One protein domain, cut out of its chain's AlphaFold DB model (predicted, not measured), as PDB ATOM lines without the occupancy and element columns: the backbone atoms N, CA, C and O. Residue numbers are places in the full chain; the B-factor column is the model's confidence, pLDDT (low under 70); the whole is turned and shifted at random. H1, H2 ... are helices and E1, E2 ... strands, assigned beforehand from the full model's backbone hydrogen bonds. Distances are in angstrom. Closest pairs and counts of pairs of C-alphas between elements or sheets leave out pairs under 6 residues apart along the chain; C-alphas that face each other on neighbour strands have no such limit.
ATOM      1  N   ARG A  84     320.992 196.451 249.879       88.81
ATOM      2  CA  ARG A  84     321.914 197.331 249.130       88.81
ATOM      3  C   ARG A  84     321.193 198.131 248.039       88.81
ATOM      4  O   ARG A  84     321.651 199.229 247.687       88.81
ATOM      5  N   GLY A  85     320.080 197.592 247.548       88.25
ATOM      6  CA  GLY A  85     319.178 198.198 246.576       88.25
ATOM      7  C   GLY A  85     318.333 199.339 247.148       88.25
ATOM      8  O   GLY A  85     318.808 200.145 247.952       88.25
ATOM      9  N   ASP A  86     317.075 199.409 246.713       87.19
ATOM     10  CA  ASP A  86     316.119 200.482 247.032       87.19
ATOM     11  C   ASP A  86     314.998 200.029 247.982       87.19
ATOM     12  O   ASP A  86     314.064 200.779 248.276       87.19
ATOM     13  N   ASP A  87     315.109 198.809 248.504       91.19
ATOM     14  CA  ASP A  87     314.097 198.169 249.335       91.19
ATOM     15  C   ASP A  87     314.087 198.749 250.749       91.19
ATOM     16  O   ASP A  87     315.139 198.914 251.375       91.19
ATOM     17  N   VAL A  88     312.904 199.081 251.260       92.00
ATOM     18  CA  VAL A  88     312.709 199.680 252.582       92.00
ATOM     19  C   VAL A  88     311.697 198.864 253.371       92.00
ATOM     20  O   VAL A  88     310.561 198.669 252.951       92.00
ATOM     21  N   MET A  89     312.087 198.434 254.565       93.69
ATOM     22  CA  MET A  89     311.182 197.804 255.518       93.69
ATOM     23  C   MET A  89     310.471 198.878 256.346       93.69
ATOM     24  O   MET A  89     311.122 199.749 256.922       93.69
ATOM     25  N   VAL A  90     309.145 198.822 256.436       94.69
ATOM     26  CA  VAL A  90     308.316 199.795 257.157       94.69
ATOM     27  C   VAL A  90     307.609 199.098 258.313       94.69
ATOM     28  O   VAL A  90     306.750 198.245 258.105       94.69
ATOM     29  N   PHE A  91     307.949 199.465 259.547       95.62
ATOM     30  CA  PHE A  91     307.311 198.901 260.735       95.62
ATOM     31  C   PHE A  91     306.144 199.771 261.218       95.62
ATOM     32  O   PHE A  91     306.350 200.829 261.823       95.62
ATOM     33  N   LEU A  92     304.918 199.289 260.999       94.12
ATOM     34  CA  LEU A  92     303.687 199.880 261.517       94.12
ATOM     35  C   LEU A  92     303.515 199.469 262.986       94.12
ATOM     36  O   LEU A  92     303.251 198.314 263.316       94.12
ATOM     37  N   HIS A  93     303.688 200.424 263.899       93.94
ATOM     38  CA  HIS A  93     303.659 200.162 265.336       93.94
ATOM     39  C   HIS A  93     302.291 200.490 265.942       93.94
ATOM     40  O   HIS A  93     302.070 201.602 266.425       93.94
ATOM     41  N   ILE A  94     301.415 199.488 266.018       93.31
ATOM     42  CA  ILE A  94     300.134 199.594 266.733       93.31
ATOM     43  C   ILE A  94     300.377 199.650 268.249       93.31
ATOM     44  O   ILE A  94     301.213 198.931 268.807       93.31
ATOM     45  N   GLN A  95     299.653 200.518 268.952       93.00
ATOM     46  CA  GLN A  95     299.768 200.644 270.399       93.00
ATOM     47  C   GLN A  95     299.468 199.304 271.089       93.00
ATOM     48  O   GLN A  95     298.485 198.617 270.813       93.00
ATOM     49  N   LYS A  96     300.310 198.982 272.076       95.56
ATOM     50  CA  LYS A  96     300.129 197.874 273.032       95.56
ATOM     51  C   LYS A  96     300.194 196.459 272.442       95.56
ATOM     52  O   LYS A  96     299.856 195.503 273.140       95.56
ATOM     53  N   THR A  97     300.746 196.309 271.238       94.31
ATOM     54  CA  THR A  97     301.002 195.005 270.596       94.31
ATOM     55  C   THR A  97     302.424 194.473 270.820       94.31
ATOM     56  O   THR A  97     302.872 193.553 270.150       94.31
ATOM     57  N   GLY A  98     303.178 195.054 271.762       94.31
ATOM     58  CA  GLY A  98     304.574 194.661 272.011       94.31
ATOM     59  C   GLY A  98     305.582 195.256 271.019       94.31
ATOM     60  O   GLY A  98     306.772 194.951 271.093       94.31
ATOM     61  N   GLY A  99     305.153 196.181 270.153       92.94
ATOM     62  CA  GLY A  99     306.007 196.777 269.123       92.94
ATOM     63  C   GLY A  99     307.242 197.532 269.631       92.94
ATOM     64  O   GLY A  99     308.207 197.713 268.898       92.94
ATOM     65  N   THR A 100     307.288 197.915 270.911       93.12
ATOM     66  CA  THR A 100     308.511 198.470 271.520       93.12
ATOM     67  C   THR A 100     309.617 197.416 271.658       93.12
ATOM     68  O   THR A 100     310.783 197.740 271.462       93.12
ATOM     69  N   THR A 101     309.276 196.170 271.986       94.69
ATOM     70  CA  THR A 101     310.246 195.067 272.063       94.69
ATOM     71  C   THR A 101     310.642 194.630 270.661       94.69
ATOM     72  O   THR A 101     311.827 194.626 270.340       94.69
ATOM     73  N   PHE A 102     309.657 194.385 269.795       95.38
ATOM     74  CA  PHE A 102     309.899 193.999 268.405       95.38
ATOM     75  C   PHE A 102     310.750 195.032 267.653       95.38
ATOM     76  O   PHE A 102     311.784 194.695 267.087       95.38
ATOM     77  N   GLY A 103     310.407 196.319 267.753       94.00
ATOM     78  CA  GLY A 103     311.176 197.386 267.118       94.00
ATOM     79  C   GLY A 103     312.619 197.498 267.626       94.00
ATOM     80  O   GLY A 103     313.487 197.906 266.863       94.00
ATOM     81  N   ARG A 104     312.908 197.119 268.881       94.19
ATOM     82  CA  ARG A 104     314.295 197.042 269.379       94.19
ATOM     83  C   ARG A 104     315.052 195.871 268.763       94.19
ATOM     84  O   ARG A 104     316.227 196.038 268.458       94.19
ATOM     85  N   HIS A 105     314.396 194.729 268.567       94.50
ATOM     86  CA  HIS A 105     315.008 193.593 267.883       94.50
ATOM     87  C   HIS A 105     315.358 193.928 266.429       94.50
ATOM     88  O   HIS A 105     316.441 193.557 265.990       94.50
ATOM     89  N   LEU A 106     314.526 194.708 265.726       94.31
ATOM     90  CA  LEU A 106     314.822 195.136 264.350       94.31
ATOM     91  C   LEU A 106     316.126 195.940 264.229       94.31
ATOM     92  O   LEU A 106     316.845 195.792 263.252       94.31
ATOM     93  N   VAL A 107     316.441 196.780 265.219       94.88
ATOM     94  CA  VAL A 107     317.637 197.640 265.175       94.88
ATOM     95  C   VAL A 107     318.867 197.035 265.860       94.88
ATOM     96  O   VAL A 107     319.972 197.504 265.615       94.88
ATOM     97  N   LYS A 108     318.708 196.026 266.732       92.56
ATOM     98  CA  LYS A 108     319.814 195.462 267.539       92.56
ATOM     99  C   LYS A 108     320.114 193.983 267.304       92.56
ATOM    100  O   LYS A 108     321.216 193.556 267.629       92.56
ATOM    101  N   ASN A 109     319.159 193.198 266.808       92.19
ATOM    102  CA  ASN A 109     319.246 191.733 266.828       92.19
ATOM    103  C   ASN A 109     319.229 191.095 265.431       92.19
ATOM    104  O   ASN A 109     319.216 189.871 265.337       92.19
ATOM    105  N   ILE A 110     319.227 191.893 264.362       91.88
ATOM    106  CA  ILE A 110     319.370 191.386 262.995       91.88
ATOM    107  C   ILE A 110     320.861 191.274 262.669       91.88
ATOM    108  O   ILE A 110     321.625 192.210 262.897       91.88
ATOM    109  N   GLN A 111     321.270 190.124 262.136       90.12
ATOM    110  CA  GLN A 111     322.630 189.909 261.645       90.12
ATOM    111  C   GLN A 111     322.765 190.582 260.275       90.12
ATOM    112  O   GLN A 111     322.179 190.126 259.298       90.12
ATOM    113  N   LEU A 112     323.492 191.698 260.225       91.31
ATOM    114  CA  LEU A 112     323.688 192.519 259.030       91.31
ATOM    115  C   LEU A 112     325.181 192.675 258.749       91.31
ATOM    116  O   LEU A 112     325.977 192.709 259.684       91.31
ATOM    117  N   GLU A 113     325.542 192.849 257.475       90.19
ATOM    118  CA  GLU A 113     326.905 193.230 257.072       90.19
ATOM    119  C   GLU A 113     327.325 194.549 257.741       90.19
ATOM    120  O   GLU A 113     328.412 194.650 258.304       90.19
ATOM    121  N   GLN A 114     326.417 195.531 257.745       91.38
ATOM    122  CA  GLN A 114     326.551 196.780 258.489       91.38
ATOM    123  C   GLN A 114     325.421 196.889 259.531       91.38
ATOM    124  O   GLN A 114     324.268 197.133 259.163       91.38
ATOM    125  N   PRO A 115     325.719 196.706 260.831       93.62
ATOM    126  CA  PRO A 115     324.750 196.891 261.910       93.62
ATOM    127  C   PRO A 115     324.275 198.344 262.044       93.62
ATOM    128  O   PRO A 115     324.974 199.282 261.665       93.62
ATOM    129  N   CYS A 116     323.100 198.543 262.645       94.12
ATOM    130  CA  CYS A 116     322.644 199.886 262.996       94.12
ATOM    131  C   CYS A 116     323.494 200.487 264.123       94.12
ATOM    132  O   CYS A 116     323.773 199.835 265.131       94.12
ATOM    133  N   GLU A 117     323.811 201.772 264.012       94.12
ATOM    134  CA  GLU A 117     324.535 202.505 265.046       94.12
ATOM    135  C   GLU A 117     323.544 203.106 266.055       94.12
ATOM    136  O   GLU A 117     322.735 203.981 265.742       94.12
ATOM    137  N   CYS A 118     323.584 202.623 267.297       93.50
ATOM    138  CA  CYS A 118     322.736 203.108 268.386       93.50
ATOM    139  C   CYS A 118     323.595 203.798 269.453       93.50
ATOM    140  O   CYS A 118     324.237 203.122 270.258       93.50
ATOM    141  N   THR A 119     323.581 205.131 269.514       91.81
ATOM    142  CA  THR A 119     324.301 205.871 270.561       91.81
ATOM    143  C   THR A 119     323.585 205.778 271.916       91.81
ATOM    144  O   THR A 119     322.366 205.971 271.993       91.81
ATOM    145  N   PRO A 120     324.311 205.511 273.020       87.88
ATOM    146  CA  PRO A 120     323.737 205.541 274.362       87.88
ATOM    147  C   PRO A 120     323.094 206.903 274.660       87.88
ATOM    148  O   PRO A 120     323.664 207.948 274.368       87.88
ATOM    149  N   GLY A 121     321.887 206.896 275.224       86.44
ATOM    150  CA  GLY A 121     321.110 208.112 275.501       86.44
ATOM    151  C   GLY A 121     320.204 208.565 274.350       86.44
ATOM    152  O   GLY A 121     319.172 209.188 274.607       86.44
ATOM    153  N   GLN A 122     320.491 208.175 273.103       88.56
ATOM    154  CA  GLN A 122     319.571 208.404 271.991       88.56
ATOM    155  C   GLN A 122     318.527 207.286 271.909       88.56
ATOM    156  O   GLN A 122     318.816 206.095 272.002       88.56
ATOM    157  N   ARG A 123     317.262 207.676 271.721       87.00
ATOM    158  CA  ARG A 123     316.159 206.728 271.482       87.00
ATOM    159  C   ARG A 123     316.078 206.273 270.022       87.00
ATOM    160  O   ARG A 123     315.263 205.410 269.728       87.00
ATOM    161  N   LYS A 124     316.867 206.872 269.130       93.19
ATOM    162  CA  LYS A 124     316.887 206.624 267.687       93.19
ATOM    163  C   LYS A 124     318.266 206.082 267.306       93.19
ATOM    164  O   LYS A 124     319.262 206.604 267.791       93.19
ATOM    165  N   CYS A 125     318.298 205.070 266.456       93.62
ATOM    166  CA  CYS A 125     319.496 204.479 265.881       93.62
ATOM    167  C   CYS A 125     319.594 204.835 264.394       93.62
ATOM    168  O   CYS A 125     318.577 205.012 263.725       93.62
ATOM    169  N   THR A 126     320.807 204.912 263.860       93.44
ATOM    170  CA  THR A 126     321.069 205.125 262.433       93.44
ATOM    171  C   THR A 126     321.241 203.775 261.740       93.44
ATOM    172  O   THR A 126     322.241 203.085 261.912       93.44
ATOM    173  N   CYS A 127     320.226 203.376 260.970       93.56
ATOM    174  CA  CYS A 127     320.191 202.115 260.222       93.56
ATOM    175  C   CYS A 127     320.403 202.381 258.732       93.56
ATOM    176  O   CYS A 127     319.438 202.422 257.965       93.56
ATOM    177  N   HIS A 128     321.653 202.615 258.339       93.56
ATOM    178  CA  HIS A 128     322.004 202.901 256.950       93.56
ATOM    179  C   HIS A 128     322.318 201.637 256.151       93.56
ATOM    180  O   HIS A 128     322.639 200.591 256.714       93.56
ATOM    181  N   ARG A 129     322.184 201.733 254.828       93.38
ATOM    182  CA  ARG A 129     322.608 200.677 253.902       93.38
ATOM    183  C   ARG A 129     324.142 200.569 253.875       93.38
ATOM    184  O   ARG A 129     324.810 201.594 254.042       93.38
ATOM    185  N   PRO A 130     324.704 199.386 253.570       92.88
ATOM    186  CA  PRO A 130     326.139 199.234 253.347       92.88
ATOM    187  C   PRO A 130     326.651 200.217 252.284       92.88
ATOM    188  O   PRO A 130     326.207 200.186 251.136       92.88
ATOM    189  N   GLY A 131     327.551 201.123 252.671       87.94
ATOM    190  CA  GLY A 131     328.175 202.090 251.756       87.94
ATOM    191  C   GLY A 131     327.301 203.272 251.301       87.94
ATOM    192  O   GLY A 131     327.730 204.022 250.425       87.94
ATOM    193  N   LYS A 132     326.105 203.482 251.874       88.19
ATOM    194  CA  LYS A 132     325.249 204.656 251.592       88.19
ATOM    195  C   LYS A 132     324.782 205.318 252.894       88.19
ATOM    196  O   LYS A 132     324.768 204.694 253.946       88.19
ATOM    197  N   SER A 133     324.339 206.572 252.822       87.44
ATOM    198  CA  SER A 133     323.714 207.307 253.942       87.44
ATOM    199  C   SER A 133     322.183 207.177 253.981       87.44
ATOM    200  O   SER A 133     321.505 207.890 254.721       87.44
ATOM    201  N   GLU A 134     321.612 206.277 253.180       89.00
ATOM    202  CA  GLU A 134     320.170 206.053 253.119       89.00
ATOM    203  C   GLU A 134     319.727 204.993 254.125       89.00
ATOM    204  O   GLU A 134     320.423 204.003 254.346       89.00
ATOM    205  N   SER A 135     318.548 205.181 254.719       91.19
ATOM    206  CA  SER A 135     317.980 204.214 255.661       91.19
ATOM    207  C   SER A 135     317.200 203.111 254.943       91.19
ATOM    208  O   SER A 135     316.323 203.413 254.137       91.19
ATOM    209  N   TRP A 136     317.463 201.846 255.286       93.25
ATOM    210  CA  TRP A 136     316.698 200.683 254.798       93.25
ATOM    211  C   TRP A 136     315.500 200.332 255.696       93.25
ATOM    212  O   TRP A 136     314.635 199.554 255.303       93.25
ATOM    213  N   LEU A 137     315.433 200.906 256.902       94.62
ATOM    214  CA  LEU A 137     314.377 200.659 257.884       94.62
ATOM    215  C   LEU A 137     313.647 201.955 258.238       94.62
ATOM    216  O   LEU A 137     314.246 202.881 258.792       94.62
ATOM    217  N   PHE A 138     312.335 201.985 258.028       95.12
ATOM    218  CA  PHE A 138     311.438 203.026 258.514       95.12
ATOM    219  C   PHE A 138     310.701 202.536 259.766       95.12
ATOM    220  O   PHE A 138     309.858 201.642 259.715       95.12
ATOM    221  N   SER A 139     311.037 203.108 260.920       95.12
ATOM    222  CA  SER A 139     310.462 202.724 262.208       95.12
ATOM    223  C   SER A 139     310.668 203.821 263.252       95.12
ATOM    224  O   SER A 139     311.553 204.670 263.124       95.12
ATOM    225  N   ARG A 140     309.944 203.727 264.374       94.62
ATOM    226  CA  ARG A 140     310.160 204.584 265.553       94.62
ATOM    227  C   ARG A 140     311.630 204.634 266.000       94.62
ATOM    228  O   ARG A 140     312.084 205.681 266.452       94.62
ATOM    229  N   PHE A 141     312.343 203.508 265.954       94.75
ATOM    230  CA  PHE A 141     313.715 203.415 266.460       94.75
ATOM    231  C   PHE A 141     314.774 203.740 265.405       94.75
ATOM    232  O   PHE A 141     315.931 203.854 265.783       94.75
ATOM    233  N   SER A 142     314.411 203.932 264.133       93.19
ATOM    234  CA  SER A 142     315.345 204.294 263.059       93.19
ATOM    235  C   SER A 142     315.112 205.715 262.538       93.19
ATOM    236  O   SER A 142     315.955 206.594 262.690       93.19
ATOM    237  N   THR A 143     313.935 205.981 261.975       92.38
ATOM    238  CA  THR A 143     313.556 207.286 261.411       92.38
ATOM    239  C   THR A 143     312.825 208.164 262.426       92.38
ATOM    240  O   THR A 143     312.857 209.391 262.325       92.38
ATOM    241  N   GLY A 144     312.250 207.562 263.469       92.19
ATOM    242  CA  GLY A 144     311.439 208.264 264.460       92.19
ATOM    243  C   GLY A 144     309.973 208.328 264.045       92.19
ATOM    244  O   GLY A 144     309.478 207.482 263.307       92.19
ATOM    245  N   TRP A 145     309.262 209.342 264.533       90.00
ATOM    246  CA  TRP A 145     307.857 209.592 264.196       90.00
ATOM    247  C   TRP A 145     307.726 210.565 263.016       90.00
ATOM    248  O   TRP A 145     306.988 211.542 263.084       90.00
ATOM    249  N   SER A 146     308.478 210.331 261.932       90.31
ATOM    250  CA  SER A 146     308.562 211.256 260.785       90.31
ATOM    251  C   SER A 146     307.243 211.455 260.029       90.31
ATOM    252  O   SER A 146     307.117 212.433 259.291       90.31
ATOM    253  N   CYS A 147     306.296 210.529 260.192       89.25
ATOM    254  CA  CYS A 147     304.964 210.548 259.582       89.25
ATOM    255  C   CYS A 147     303.825 210.674 260.607       89.25
ATOM    256  O   CYS A 147     302.677 210.488 260.241       89.25
ATOM    257  N   GLY A 148     304.133 210.979 261.873       89.25
ATOM    258  CA  GLY A 148     303.142 211.041 262.952       89.25
ATOM    259  C   GLY A 148     303.430 210.057 264.086       89.25
ATOM    260  O   GLY A 148     304.123 209.048 263.914       89.25
ATOM    261  N   LEU A 149     302.936 210.379 265.285       91.25
ATOM    262  CA  LEU A 149     303.028 209.504 266.452       91.25
ATOM    263  C   LEU A 149     302.083 208.312 266.268       91.25
ATOM    264  O   LEU A 149     300.874 208.499 266.234       91.25
ATOM    265  N   HIS A 150     302.638 207.098 266.241       87.75
ATOM    266  CA  HIS A 150     301.883 205.865 265.986       87.75
ATOM    267  C   HIS A 150     301.069 205.914 264.688       87.75
ATOM    268  O   HIS A 150     299.899 205.540 264.677       87.75
ATOM    269  N   ALA A 151     301.726 206.360 263.616       89.12
ATOM    270  CA  ALA A 151     301.104 206.465 262.311       89.12
ATOM    271  C   ALA A 151     300.472 205.145 261.855       89.12
ATOM    272  O   ALA A 151     301.097 204.080 261.952       89.12
ATOM    273  N   ASP A 152     299.224 205.237 261.405       87.69
ATOM    274  CA  ASP A 152     298.437 204.100 260.946       87.69
ATOM    275  C   ASP A 152     298.789 203.732 259.493       87.69
ATOM    276  O   ASP A 152     299.714 204.276 258.881       87.69
ATOM    277  N   TRP A 153     298.071 202.764 258.929       87.19
ATOM    278  CA  TRP A 153     298.306 202.346 257.551       87.19
ATOM    279  C   TRP A 153     298.061 203.479 256.538       87.19
ATOM    280  O   TRP A 153     298.833 203.639 255.589       87.19
ATOM    281  N   THR A 154     297.017 204.282 256.748       82.81
ATOM    282  CA  THR A 154     296.626 205.400 255.876       82.81
ATOM    283  C   THR A 154     297.704 206.487 255.865       82.81
ATOM    284  O   THR A 154     298.132 206.958 254.807       82.81
ATOM    285  N   GLU A 155     298.214 206.839 257.043       85.56
ATOM    286  CA  GLU A 155     299.278 207.822 257.216       85.56
ATOM    287  C   GLU A 155     300.602 207.323 256.635       85.56
ATOM    288  O   GLU A 155     301.282 208.053 255.917       85.56
ATOM    289  N   LEU A 156     300.987 206.071 256.899       88.12
ATOM    290  CA  LEU A 156     302.266 205.546 256.423       88.12
ATOM    291  C   LEU A 156     302.302 205.377 254.902       88.12
ATOM    292  O   LEU A 156     303.314 205.706 254.284       88.12
ATOM    293  N   THR A 157     301.231 204.880 254.285       87.06
ATOM    294  CA  THR A 157     301.183 204.689 252.824       87.06
ATOM    295  C   THR A 157     301.153 206.010 252.057       87.06
ATOM    296  O   THR A 157     301.765 206.104 250.996       87.06
ATOM    297  N   SER A 158     300.529 207.051 252.614       85.25
ATOM    298  CA  SER A 158     300.526 208.392 252.015       85.25
ATOM    299  C   SER A 158     301.812 209.182 252.284       85.25
ATOM    300  O   SER A 158     302.240 209.962 251.437       85.25
ATOM    301  N   CYS A 159     302.466 208.977 253.432       86.50
ATOM    302  CA  CYS A 159     303.624 209.770 253.848       86.50
ATOM    303  C   CYS A 159     304.981 209.169 253.452       86.50
ATOM    304  O   CYS A 159     305.862 209.902 253.001       86.50
ATOM    305  N   VAL A 160     305.191 207.859 253.638       88.75
ATOM    306  CA  VAL A 160     306.519 207.225 253.504       88.75
ATOM    307  C   VAL A 160     307.116 207.364 252.095       88.75
ATOM    308  O   VAL A 160     308.289 207.736 252.018       88.75
ATOM    309  N   PRO A 161     306.365 207.165 250.990       85.69
ATOM    310  CA  PRO A 161     306.913 207.317 249.638       85.69
ATOM    311  C   PRO A 161     307.446 208.723 249.339       85.69
ATOM    312  O   PRO A 161     308.380 208.879 248.559       85.69
ATOM    313  N   TRP A 162     306.887 209.744 249.995       77.94
ATOM    314  CA  TRP A 162     307.262 211.145 249.812       77.94
ATOM    315  C   TRP A 162     308.396 211.607 250.731       77.94
ATOM    316  O   TRP A 162     308.870 212.737 250.594       77.94
ATOM    317  N   LYS A 163     308.851 210.778 251.681       73.69
ATOM    318  CA  LYS A 163     309.958 211.151 252.566       73.69
ATOM    319  C   LYS A 163     311.299 210.911 251.864       73.69
ATOM    320  O   LYS A 163     311.660 209.759 251.618       73.69
ATOM    321  N   PRO A 164     312.091 211.968 251.601       58.94
ATOM    322  CA  PRO A 164     313.436 211.786 251.084       58.94
ATOM    323  C   PRO A 164     314.286 211.103 252.157       58.94
ATOM    324  O   PRO A 164     314.402 211.588 253.285       58.94
ATOM    325  N   SER A 165     314.909 209.975 251.818       53.44
ATOM    326  CA  SER A 165     315.927 209.371 252.680       53.44
ATOM    327  C   SER A 165     317.228 210.167 252.558       53.44
ATOM    328  O   SER A 165     318.130 209.780 251.830       53.44
ATOM    329  N   TYR A 209     308.189 197.295 252.172       92.88
ATOM    330  CA  TYR A 209     307.727 196.070 252.819       92.88
ATOM    331  C   TYR A 209     307.179 196.389 254.200       92.88
ATOM    332  O   TYR A 209     307.928 196.669 255.138       92.88
ATOM    333  N   TYR A 210     305.858 196.367 254.320       92.69
ATOM    334  CA  TYR A 210     305.175 196.704 255.558       92.69
ATOM    335  C   TYR A 210     305.074 195.492 256.479       92.69
ATOM    336  O   TYR A 210     304.630 194.420 256.074       92.69
ATOM    337  N   ILE A 211     305.440 195.690 257.741       94.00
ATOM    338  CA  ILE A 211     305.332 194.690 258.803       94.00
ATOM    339  C   ILE A 211     304.651 195.300 260.027       94.00
ATOM    340  O   ILE A 211     304.757 196.500 260.287       94.00
ATOM    341  N   THR A 212     303.960 194.473 260.805       94.44
ATOM    342  CA  THR A 212     303.291 194.890 262.043       94.44
ATOM    343  C   THR A 212     303.253 193.746 263.051       94.44
ATOM    344  O   THR A 212     303.584 192.607 262.731       94.44
ATOM    345  N   MET A 213     302.839 194.059 264.275       91.94
ATOM    346  CA  MET A 213     302.564 193.094 265.335       91.94
ATOM    347  C   MET A 213     301.114 193.248 265.774       91.94
ATOM    348  O   MET A 213     300.681 194.361 266.089       91.94
ATOM    349  N   LEU A 214     300.402 192.127 265.848       92.75
ATOM    350  CA  LEU A 214     299.051 192.044 266.392       92.75
ATOM    351  C   LEU A 214     299.070 191.388 267.773       92.75
ATOM    352  O   LEU A 214     300.030 190.720 268.162       92.75
ATOM    353  N   ARG A 215     298.003 191.605 268.537       91.69
ATOM    354  CA  ARG A 215     297.800 191.003 269.856       91.69
ATOM    355  C   ARG A 215     296.328 190.665 270.050       91.69
ATOM    356  O   ARG A 215     295.469 191.356 269.501       91.69
ATOM    357  N   ASP A 216     296.062 189.661 270.885       92.75
ATOM    358  CA  ASP A 216     294.726 189.382 271.419       92.75
ATOM    359  C   ASP A 216     294.000 190.693 271.814       92.75
ATOM    360  O   ASP A 216     294.560 191.480 272.596       92.75
ATOM    361  N   PRO A 217     292.796 190.967 271.266       92.56
ATOM    362  CA  PRO A 217     292.109 192.243 271.445       92.56
ATOM    363  C   PRO A 217     291.866 192.616 272.906       92.56
ATOM    364  O   PRO A 217     292.090 193.774 273.265       92.56
ATOM    365  N   VAL A 218     291.480 191.652 273.752       93.31
ATOM    366  CA  VAL A 218     291.174 191.886 275.174       93.31
ATOM    367  C   VAL A 218     292.444 192.274 275.925       93.31
ATOM    368  O   VAL A 218     292.515 193.330 276.557       93.31
ATOM    369  N   SER A 219     293.503 191.478 275.779       94.69
ATOM    370  CA  SER A 219     294.808 191.746 276.387       94.69
ATOM    371  C   SER A 219     295.400 193.083 275.936       94.69
ATOM    372  O   SER A 219     296.032 193.800 276.719       94.69
ATOM    373  N   ARG A 220     295.222 193.429 274.658       96.06
ATOM    374  CA  ARG A 220     295.665 194.702 274.082       96.06
ATOM    375  C   ARG A 220     294.864 195.878 274.652       96.06
ATOM    376  O   ARG A 220     295.484 196.855 275.068       96.06
ATOM    377  N   PHE A 221     293.536 195.766 274.720       95.69
ATOM    378  CA  PHE A 221     292.639 196.799 275.248       95.69
ATOM    379  C   PHE A 221     292.901 197.078 276.732       95.69
ATOM    380  O   PHE A 221     293.154 198.220 277.111       95.69
ATOM    381  N   LEU A 222     292.984 196.034 277.564       96.38
ATOM    382  CA  LEU A 222     293.317 196.172 278.987       96.38
ATOM    383  C   LEU A 222     294.720 196.764 279.199       96.38
ATOM    384  O   LEU A 222     294.944 197.558 280.115       96.38
ATOM    385  N   SER A 223     295.679 196.412 278.337       96.31
ATOM    386  CA  SER A 223     297.021 197.000 278.369       96.31
ATOM    387  C   SER A 223     297.022 198.483 277.993       96.31
ATOM    388  O   SER A 223     297.863 199.234 278.498       96.31
ATOM    389  N   GLU A 224     296.117 198.907 277.109       95.94
ATOM    390  CA  GLU A 224     295.914 200.311 276.754       95.94
ATOM    391  C   GLU A 224     295.301 201.080 277.912       95.94
ATOM    392  O   GLU A 224     295.923 202.041 278.361       95.94
ATOM    393  N   TRP A 225     294.198 200.583 278.474       96.38
ATOM    394  CA  TRP A 225     293.569 201.146 279.668       96.38
ATOM    395  C   TRP A 225     294.586 201.377 280.789       96.38
ATOM    396  O   TRP A 225     294.731 202.492 281.279       96.38
ATOM    397  N   LYS A 226     295.383 200.360 281.148       96.88
ATOM    398  CA  LYS A 226     296.409 200.503 282.195       96.88
ATOM    399  C   LYS A 226     297.488 201.532 281.877       96.88
ATOM    400  O   LYS A 226     298.137 202.022 282.799       96.88
ATOM    401  N   HIS A 227     297.736 201.822 280.604       95.06
ATOM    402  CA  HIS A 227     298.696 202.843 280.201       95.06
ATOM    403  C   HIS A 227     298.075 204.241 280.256       95.06
ATOM    404  O   HIS A 227     298.718 205.163 280.745       95.06
ATOM    405  N   VAL A 228     296.824 204.367 279.810       95.06
ATOM    406  CA  VAL A 228     296.028 205.598 279.867       95.06
ATOM    407  C   VAL A 228     295.774 206.013 281.313       95.06
ATOM    408  O   VAL A 228     296.034 207.154 281.671       95.06
ATOM    409  N   GLN A 229     295.435 205.057 282.181       95.25
ATOM    410  CA  GLN A 229     295.287 205.254 283.626       95.25
ATOM    411  C   GLN A 229     296.538 205.871 284.281       95.25
ATOM    412  O   GLN A 229     296.431 206.484 285.338       95.25
ATOM    413  N   ARG A 230     297.720 205.722 283.664       93.88
ATOM    414  CA  ARG A 230     299.001 206.295 284.119       93.88
ATOM    415  C   ARG A 230     299.390 207.592 283.382       93.88
ATOM    416  O   ARG A 230     300.545 207.992 283.483       93.88
ATOM    417  N   GLY A 231     298.483 208.189 282.605       91.81
ATOM    418  CA  GLY A 231     298.677 209.473 281.914       91.81
ATOM    419  C   GLY A 231     299.037 209.388 280.425       91.81
ATOM    420  O   GLY A 231     299.414 210.388 279.814       91.81
ATOM    421  N   ALA A 232     298.955 208.214 279.788       90.94
ATOM    422  CA  ALA A 232     299.183 208.123 278.342       90.94
ATOM    423  C   ALA A 232     297.969 208.639 277.551       90.94
ATOM    424  O   ALA A 232     296.875 208.108 277.693       90.94
ATOM    425  N   THR A 233     298.170 209.617 276.665       83.19
ATOM    426  CA  THR A 233     297.077 210.213 275.867       83.19
ATOM    427  C   THR A 233     297.265 210.098 274.361       83.19
ATOM    428  O   THR A 233     296.299 210.225 273.624       83.19
ATOM    429  N   TRP A 234     298.497 209.877 273.882       84.62
ATOM    430  CA  TRP A 234     298.859 209.904 272.451       84.62
ATOM    431  C   TRP A 234     298.277 211.099 271.667       84.62
ATOM    432  O   TRP A 234     298.194 211.041 270.448       84.62
ATOM    433  N   LYS A 235     297.948 212.205 272.349       84.38
ATOM    434  CA  LYS A 235     297.222 213.371 271.814       84.38
ATOM    435  C   LYS A 235     297.912 214.117 270.668       84.38
ATOM    436  O   LYS A 235     297.307 214.966 270.037       84.38
ATOM    437  N   THR A 236     299.189 213.829 270.423       84.69
ATOM    438  CA  THR A 236     299.962 214.386 269.303       84.69
ATOM    439  C   THR A 236     299.952 213.474 268.070       84.69
ATOM    440  O   THR A 236     300.761 213.672 267.163       84.69
ATOM    441  N   ALA A 237     299.141 212.412 268.065       85.50
ATOM    442  CA  ALA A 237     298.849 211.650 266.859       85.50
ATOM    443  C   ALA A 237     298.049 212.535 265.893       85.50
ATOM    444  O   ALA A 237     297.185 213.295 266.324       85.50
ATOM    445  N   LEU A 238     298.393 212.488 264.606       83.38
ATOM    446  CA  LEU A 238     297.825 213.402 263.614       83.38
ATOM    447  C   LEU A 238     296.462 212.915 263.115       83.38
ATOM    448  O   LEU A 238     295.577 213.733 262.890       83.38
ATOM    449  N   HIS A 239     296.302 211.596 262.976       83.50
ATOM    450  CA  HIS A 239     295.101 210.953 262.445       83.50
ATOM    451  C   HIS A 239     294.729 211.454 261.039       83.50
ATOM    452  O   HIS A 239     293.555 211.611 260.719       83.50
ATOM    453  N   MET A 240     295.730 211.719 260.193       77.12
ATOM    454  CA  MET A 240     295.534 212.239 258.843       77.12
ATOM    455  C   MET A 240     294.702 211.270 258.000       77.12
ATOM    456  O   MET A 240     295.128 210.150 257.716       77.12
ATOM    457  N   CYS A 241     293.561 211.752 257.515       75.00
ATOM    458  CA  CYS A 241     292.811 211.122 256.437       75.00
ATOM    459  C   CYS A 241     292.486 212.167 255.366       75.00
ATOM    460  O   CYS A 241     292.257 213.333 255.681       75.00
ATOM    461  N   ASP A 242     292.545 211.775 254.090       75.19
ATOM    462  CA  ASP A 242     292.274 212.654 252.942       75.19
ATOM    463  C   ASP A 242     293.020 214.005 252.986       75.19
ATOM    464  O   ASP A 242     292.519 215.052 252.582       75.19
ATOM    465  N   GLY A 243     294.259 213.982 253.491       76.69
ATOM    466  CA  GLY A 243     295.145 215.148 253.524       76.69
ATOM    467  C   GLY A 243     294.890 216.145 254.658       76.69
ATOM    468  O   GLY A 243     295.548 217.185 254.681       76.69
ATOM    469  N   ARG A 244     294.010 215.842 255.623       80.62
ATOM    470  CA  ARG A 244     293.761 216.693 256.800       80.62
ATOM    471  C   ARG A 244     293.657 215.890 258.109       80.62
ATOM    472  O   ARG A 244     293.283 214.719 258.067       80.62
ATOM    473  N   PRO A 245     293.956 216.497 259.271       77.56
ATOM    474  CA  PRO A 245     293.616 215.911 260.564       77.56
ATOM    475  C   PRO A 245     292.099 216.021 260.836       77.56
ATOM    476  O   PRO A 245     291.430 216.879 260.239       77.56
ATOM    477  N   PRO A 246     291.544 215.182 261.729       81.50
ATOM    478  CA  PRO A 246     290.146 215.257 262.121       81.50
ATOM    479  C   PRO A 246     289.891 216.500 262.977       81.50
ATOM    480  O   PRO A 246     290.777 216.980 263.692       81.50
ATOM    481  N   THR A 247     288.670 217.021 262.917       80.44
ATOM    482  CA  THR A 247     288.223 218.069 263.844       80.44
ATOM    483  C   THR A 247     287.840 217.467 265.200       80.44
ATOM    484  O   THR A 247     287.626 216.262 265.331       80.44
ATOM    485  N   GLN A 248     287.718 218.312 266.227       79.06
ATOM    486  CA  GLN A 248     287.282 217.871 267.558       79.06
ATOM    487  C   GLN A 248     285.841 217.328 267.558       79.06
ATOM    488  O   GLN A 248     285.502 216.509 268.407       79.06
ATOM    489  N   ASP A 249     285.018 217.761 266.599       76.88
ATOM    490  CA  ASP A 249     283.651 217.267 266.413       76.88
ATOM    491  C   ASP A 249     283.637 215.868 265.774       76.88
ATOM    492  O   ASP A 249     282.794 215.040 266.109       76.88
ATOM    493  N   GLU A 250     284.591 215.586 264.879       78.38
ATOM    494  CA  GLU A 250     284.764 214.272 264.245       78.38
ATOM    495  C   GLU A 250     285.401 213.256 265.199       78.38
ATOM    496  O   GLU A 250     285.082 212.066 265.155       78.38
ATOM    497  N   LEU A 251     286.305 213.717 266.070       83.31
ATOM    498  CA  LEU A 251     287.024 212.877 267.019       83.31
ATOM    499  C   LEU A 251     287.072 213.515 268.422       83.31
ATOM    500  O   LEU A 251     288.104 214.062 268.826       83.31
ATOM    501  N   PRO A 252     285.976 213.431 269.198       87.31
ATOM    502  CA  PRO A 252     285.923 214.033 270.521       87.31
ATOM    503  C   PRO A 252     286.780 213.262 271.530       87.31
ATOM    504  O   PRO A 252     286.806 212.029 271.560       87.31
ATOM    505  N   ALA A 253     287.465 213.995 272.407       88.75
ATOM    506  CA  ALA A 253     288.271 213.418 273.475       88.75
ATOM    507  C   ALA A 253     287.383 212.824 274.581       88.75
ATOM    508  O   ALA A 253     286.400 213.431 274.992       88.75
ATOM    509  N   CYS A 254     287.785 211.670 275.119       90.19
ATOM    510  CA  CYS A 254     287.092 211.006 276.230       90.19
ATOM    511  C   CYS A 254     287.333 211.640 277.608       90.19
ATOM    512  O   CYS A 254     286.784 211.184 278.607       90.19
ATOM    513  N   TYR A 255     288.210 212.637 277.691       91.06
ATOM    514  CA  TYR A 255     288.630 213.242 278.947       91.06
ATOM    515  C   TYR A 255     288.662 214.760 278.827       91.06
ATOM    516  O   TYR A 255     288.947 215.318 277.766       91.06
ATOM    517  N   SER A 256     288.396 215.429 279.944       84.88
ATOM    518  CA  SER A 256     288.529 216.874 280.087       84.88
ATOM    519  C   SER A 256     289.886 217.209 280.711       84.88
ATOM    520  O   SER A 256     290.173 216.752 281.816       84.88
ATOM    521  N   GLY A 257     290.704 218.024 280.042       87.31
ATOM    522  CA  GLY A 257     291.997 218.486 280.566       87.31
ATOM    523  C   GLY A 257     293.206 217.917 279.822       87.31
ATOM    524  O   GLY A 257     293.160 217.705 278.612       87.31
ATOM    525  N   GLU A 258     294.323 217.723 280.531       87.69
ATOM    526  CA  GLU A 258     295.590 217.324 279.901       87.69
ATOM    527  C   GLU A 258     295.685 215.832 279.571       87.69
ATOM    528  O   GLU A 258     296.313 215.483 278.557       87.69
ATOM    529  N   ASP A 259     295.093 214.985 280.423       92.00
ATOM    530  CA  ASP A 259     295.100 213.530 280.322       92.00
ATOM    531  C   ASP A 259     293.898 212.843 280.992       92.00
ATOM    532  O   ASP A 259     292.993 213.492 281.512       92.00
ATOM    533  N   TRP A 260     293.889 211.506 280.920       93.31
ATOM    534  CA  TRP A 260     292.865 210.637 281.503       93.31
ATOM    535  C   TRP A 260     293.431 209.790 282.658       93.31
ATOM    536  O   TRP A 260     293.144 208.596 282.795       93.31
ATOM    537  N   THR A 261     294.311 210.390 283.467       94.25
ATOM    538  CA  THR A 261     294.944 209.716 284.608       94.25
ATOM    539  C   THR A 261     293.900 209.264 285.630       94.25
ATOM    540  O   THR A 261     292.950 209.973 285.939       94.25
ATOM    541  N   GLY A 262     294.076 208.058 286.176       93.44
ATOM    542  CA  GLY A 262     293.184 207.511 287.202       93.44
ATOM    543  C   GLY A 262     291.868 206.919 286.689       93.44
ATOM    544  O   GLY A 262     291.131 206.361 287.498       93.44
ATOM    545  N   VAL A 263     291.597 206.949 285.375       95.62
ATOM    546  CA  VAL A 263     290.363 206.396 284.787       95.62
ATOM    547  C   VAL A 263     290.108 204.942 285.211       95.62
ATOM    548  O   VAL A 263     291.015 204.092 285.204       95.62
ATOM    549  N   THR A 264     288.867 204.638 285.593       96.38
ATOM    550  CA  THR A 264     288.443 203.266 285.901       96.38
ATOM    551  C   THR A 264     288.256 202.460 284.614       96.38
ATOM    552  O   THR A 264     288.208 203.014 283.520       96.38
ATOM    553  N   LEU A 265     288.189 201.128 284.698       95.38
ATOM    554  CA  LEU A 265     287.919 200.334 283.493       95.38
ATOM    555  C   LEU A 265     286.505 200.608 282.954       95.38
ATOM    556  O   LEU A 265     286.322 200.603 281.744       95.38
ATOM    557  N   ALA A 266     285.539 200.867 283.841       94.62
ATOM    558  CA  ALA A 266     284.157 201.139 283.465       94.62
ATOM    559  C   ALA A 266     284.066 202.422 282.629       94.62
ATOM    560  O   ALA A 266     283.635 202.360 281.485       94.62
ATOM    561  N   ASP A 267     284.606 203.534 283.136       94.31
ATOM    562  CA  ASP A 267     284.595 204.823 282.425       94.31
ATOM    563  C   ASP A 267     285.392 204.762 281.114       94.31
ATOM    564  O   ASP A 267     285.053 205.404 280.122       94.31
ATOM    565  N   PHE A 268     286.462 203.957 281.088       94.38
ATOM    566  CA  PHE A 268     287.250 203.750 279.877       94.38
ATOM    567  C   PHE A 268     286.445 203.048 278.775       94.38
ATOM    568  O   PHE A 268     286.612 203.371 277.600       94.38
ATOM    569  N   MET A 269     285.587 202.092 279.134       93.94
ATOM    570  CA  MET A 269     284.708 201.395 278.186       93.94
ATOM    571  C   MET A 269     283.470 202.217 277.820       93.94
ATOM    572  O   MET A 269     282.963 202.066 276.713       93.94
ATOM    573  N   ASP A 270     283.007 203.077 278.726       94.50
ATOM    574  CA  ASP A 270     281.793 203.876 278.551       94.50
ATOM    575  C   ASP A 270     281.957 204.983 277.496       94.50
ATOM    576  O   ASP A 270     281.001 205.336 276.814       94.50
ATOM    577  N   CYS A 271     283.179 205.491 277.287       90.56
ATOM    578  CA  CYS A 271     283.422 206.509 276.266       90.56
ATOM    579  C   CYS A 271     283.233 205.968 274.827       90.56
ATOM    580  O   CYS A 271     284.050 205.158 274.363       90.56
ATOM    581  N   PRO A 272     282.267 206.493 274.042       88.81
ATOM    582  CA  PRO A 272     282.010 206.011 272.681       88.81
ATOM    583  C   PRO A 272     283.135 206.334 271.688       88.81
ATOM    584  O   PRO A 272     283.396 205.562 270.764       88.81
ATOM    585  N   SER A 273     283.825 207.464 271.871       86.81
ATOM    586  CA  SER A 273     284.924 207.920 271.006       86.81
ATOM    587  C   SER A 273     286.298 207.381 271.421       86.81
ATOM    588  O   SER A 273     287.332 207.866 270.955       86.81
ATOM    589  N   ASN A 274     286.347 206.367 272.290       89.88
ATOM    590  CA  ASN A 274     287.609 205.792 272.732       89.88
ATOM    591  C   ASN A 274     288.344 205.102 271.572       89.88
ATOM    592  O   ASN A 274     287.960 204.026 271.118       89.88
ATOM    593  N   LEU A 275     289.475 205.676 271.155       90.31
ATOM    594  CA  LEU A 275     290.354 205.142 270.106       90.31
ATOM    595  C   LEU A 275     290.966 203.768 270.430       90.31
ATOM    596  O   LEU A 275     291.584 203.142 269.565       90.31
ATOM    597  N   ALA A 276     290.853 203.296 271.674       90.62
ATOM    598  CA  ALA A 276     291.200 201.927 272.019       90.62
ATOM    599  C   ALA A 276     290.214 200.922 271.406       90.62
ATOM    600  O   ALA A 276     290.614 199.784 271.144       90.62
ATOM    601  N   ASN A 277     288.966 201.315 271.152       89.75
ATOM    602  CA  ASN A 277     287.961 200.463 270.525       89.75
ATOM    603  C   ASN A 277     288.406 200.124 269.100       89.75
ATOM    604  O   ASN A 277     288.739 201.004 268.313       89.75
ATOM    605  N   ASN A 278     288.475 198.829 268.779       88.12
ATOM    606  CA  ASN A 278     288.849 198.334 267.450       88.12
ATOM    607  C   ASN A 278     290.143 198.930 266.863       88.12
ATOM    608  O   ASN A 278     290.315 198.952 265.648       88.12
ATOM    609  N   ARG A 279     291.111 199.332 267.701       88.12
ATOM    610  CA  ARG A 279     292.361 199.981 267.258       88.12
ATOM    611  C   ARG A 279     293.112 199.234 266.145       88.12
ATOM    612  O   ARG A 279     293.733 199.866 265.300       88.12
ATOM    613  N   GLN A 280     293.086 197.898 266.152       86.56
ATOM    614  CA  GLN A 280     293.753 197.074 265.128       86.56
ATOM    615  C   GLN A 280     293.013 197.075 263.776       86.56
ATOM    616  O   GLN A 280     293.639 196.808 262.758       86.56
ATOM    617  N   PHE A 281     291.716 197.403 263.768       78.38
ATOM    618  CA  PHE A 281     290.853 197.479 262.582       78.38
ATOM    619  C   PHE A 281     290.594 198.915 262.113       78.38
ATOM    620  O   PHE A 281     290.209 199.116 260.970       78.38
ATOM    621  N   ALA A 282     290.831 199.917 262.963       59.88
ATOM    622  CA  ALA A 282     290.606 201.335 262.670       59.88
ATOM    623  C   ALA A 282     291.518 201.922 261.568       59.88
ATOM    624  O   ALA A 282     291.434 203.108 261.269       59.88
ATOM    625  N   CYS A 283     292.369 201.109 260.937       52.59
ATOM    626  CA  CYS A 283     293.000 201.469 259.670       52.59
ATOM    627  C   CYS A 283     291.906 201.506 258.579       52.59
ATOM    628  O   CYS A 283     291.312 200.474 258.298       52.59
ATOM    629  N   SER A 284     291.615 202.686 258.018       41.81
ATOM    630  CA  SER A 284     290.557 203.020 257.032       41.81
ATOM    631  C   SER A 284     289.930 201.853 256.232       41.81
ATOM    632  O   SER A 284     290.677 201.080 255.639       41.81
ATOM    633  N   PRO A 285     288.589 201.765 256.058       38.56
ATOM    634  CA  PRO A 285     287.913 200.697 255.305       38.56
ATOM    635  C   PRO A 285     288.446 200.475 253.884       38.56
ATOM    636  O   PRO A 285     288.633 199.329 253.493       38.56
ATOM    637  N   ARG A 286     288.775 201.535 253.123       38.38
ATOM    638  CA  ARG A 286     289.347 201.386 251.762       38.38
ATOM    639  C   ARG A 286     290.734 200.737 251.782       38.38
ATOM    640  O   ARG A 286     291.124 200.089 250.817       38.38
ATOM    641  N   ALA A 287     291.455 200.882 252.888       36.78
ATOM    642  CA  ALA A 287     292.776 200.312 253.100       36.78
ATOM    643  C   ALA A 287     292.729 198.960 253.847       36.78
ATOM    644  O   ALA A 287     293.566 198.084 253.633       36.78
ATOM    645  N   CYS A 288     291.686 198.753 254.651       33.94
ATOM    646  CA  CYS A 288     291.384 197.527 255.367       33.94
ATOM    647  C   CYS A 288     291.035 196.386 254.407       33.94
ATOM    648  O   CYS A 288     291.432 195.261 254.676       33.94
ATOM    649  N   VAL A 289     290.408 196.638 253.246       28.17
ATOM    650  CA  VAL A 289     290.148 195.578 252.241       28.17
ATOM    651  C   VAL A 289     291.444 194.900 251.754       28.17
ATOM    652  O   VAL A 289     291.434 193.710 251.442       28.17
ATOM    653  N   GLY A 290     292.581 195.608 251.754       28.95
ATOM    654  CA  GLY A 290     293.896 195.019 251.458       28.95
ATOM    655  C   GLY A 290     294.500 194.219 252.622       28.95
ATOM    656  O   GLY A 290     295.199 193.236 252.392       28.95
ATOM    657  N   PHE A 291     294.201 194.606 253.868       31.58
ATOM    658  CA  PHE A 291     294.742 194.001 255.095       31.58
ATOM    659  C   PHE A 291     293.894 192.813 255.609       31.58
ATOM    660  O   PHE A 291     294.420 191.835 256.136       31.58
ATOM    661  N   LEU A 292     292.576 192.852 255.391       29.64
ATOM    662  CA  LEU A 292     291.583 191.857 255.820       29.64
ATOM    663  C   LEU A 292     291.527 190.597 254.954       29.64
ATOM    664  O   LEU A 292     290.812 189.665 255.316       29.64
ATOM    665  N   ARG A 293     292.315 190.488 253.873       28.53
ATOM    666  CA  ARG A 293     292.472 189.193 253.181       28.53
ATOM    667  C   ARG A 293     293.066 188.099 254.078       28.53
ATOM    668  O   ARG A 293     292.982 186.934 253.719       28.53
TER     669      ARG A 293
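Overview. This is residues 84 to 165 and 209 to 293 of the 313 residues of the protein "Heparan-sulfate 6-O-sulfotransferase" of Hippocampus comes (UniProt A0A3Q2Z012). With little regular structure, this elongated body holds a small parallel sheet, E1 beside E2, between H1 and H2, and farther along H3 near H4. Of 167 printed residues, 54 are in named elements, mostly helix: E1, H1, H2, E2, H3, H4, H5. It is compact, radius of gyration of the C-alphas 17.3 A, spans 53 by 35 by 31 A.

Along the chain. Find C-alpha 88 at (312.709, 199.680, 252.582), where E1 begins, running to 92. H1 is residues 99 to 108, H2 153 to 162, E2 209 to 212, H3 217 to 228, H4 265 to 270, H5 285 to 291, ending at (294.742, 194.001, 255.095).

Arrangement. Look between E1 and E2: N 90 and O 209 are 2.8 A apart. H3 and H4 are close but not clearly touching, C-alphas 225 and 268 being 6.8 A apart. H5 has 1 of 3 O i to N i+4 pairs within hydrogen-bond range, and 3 of 4 O i to N i+3.

Size, cuts and confidence. Across the cut, C-alphas 165 and 209 are 15.6 A apart; pLDDT is under 70 at 282 to 293.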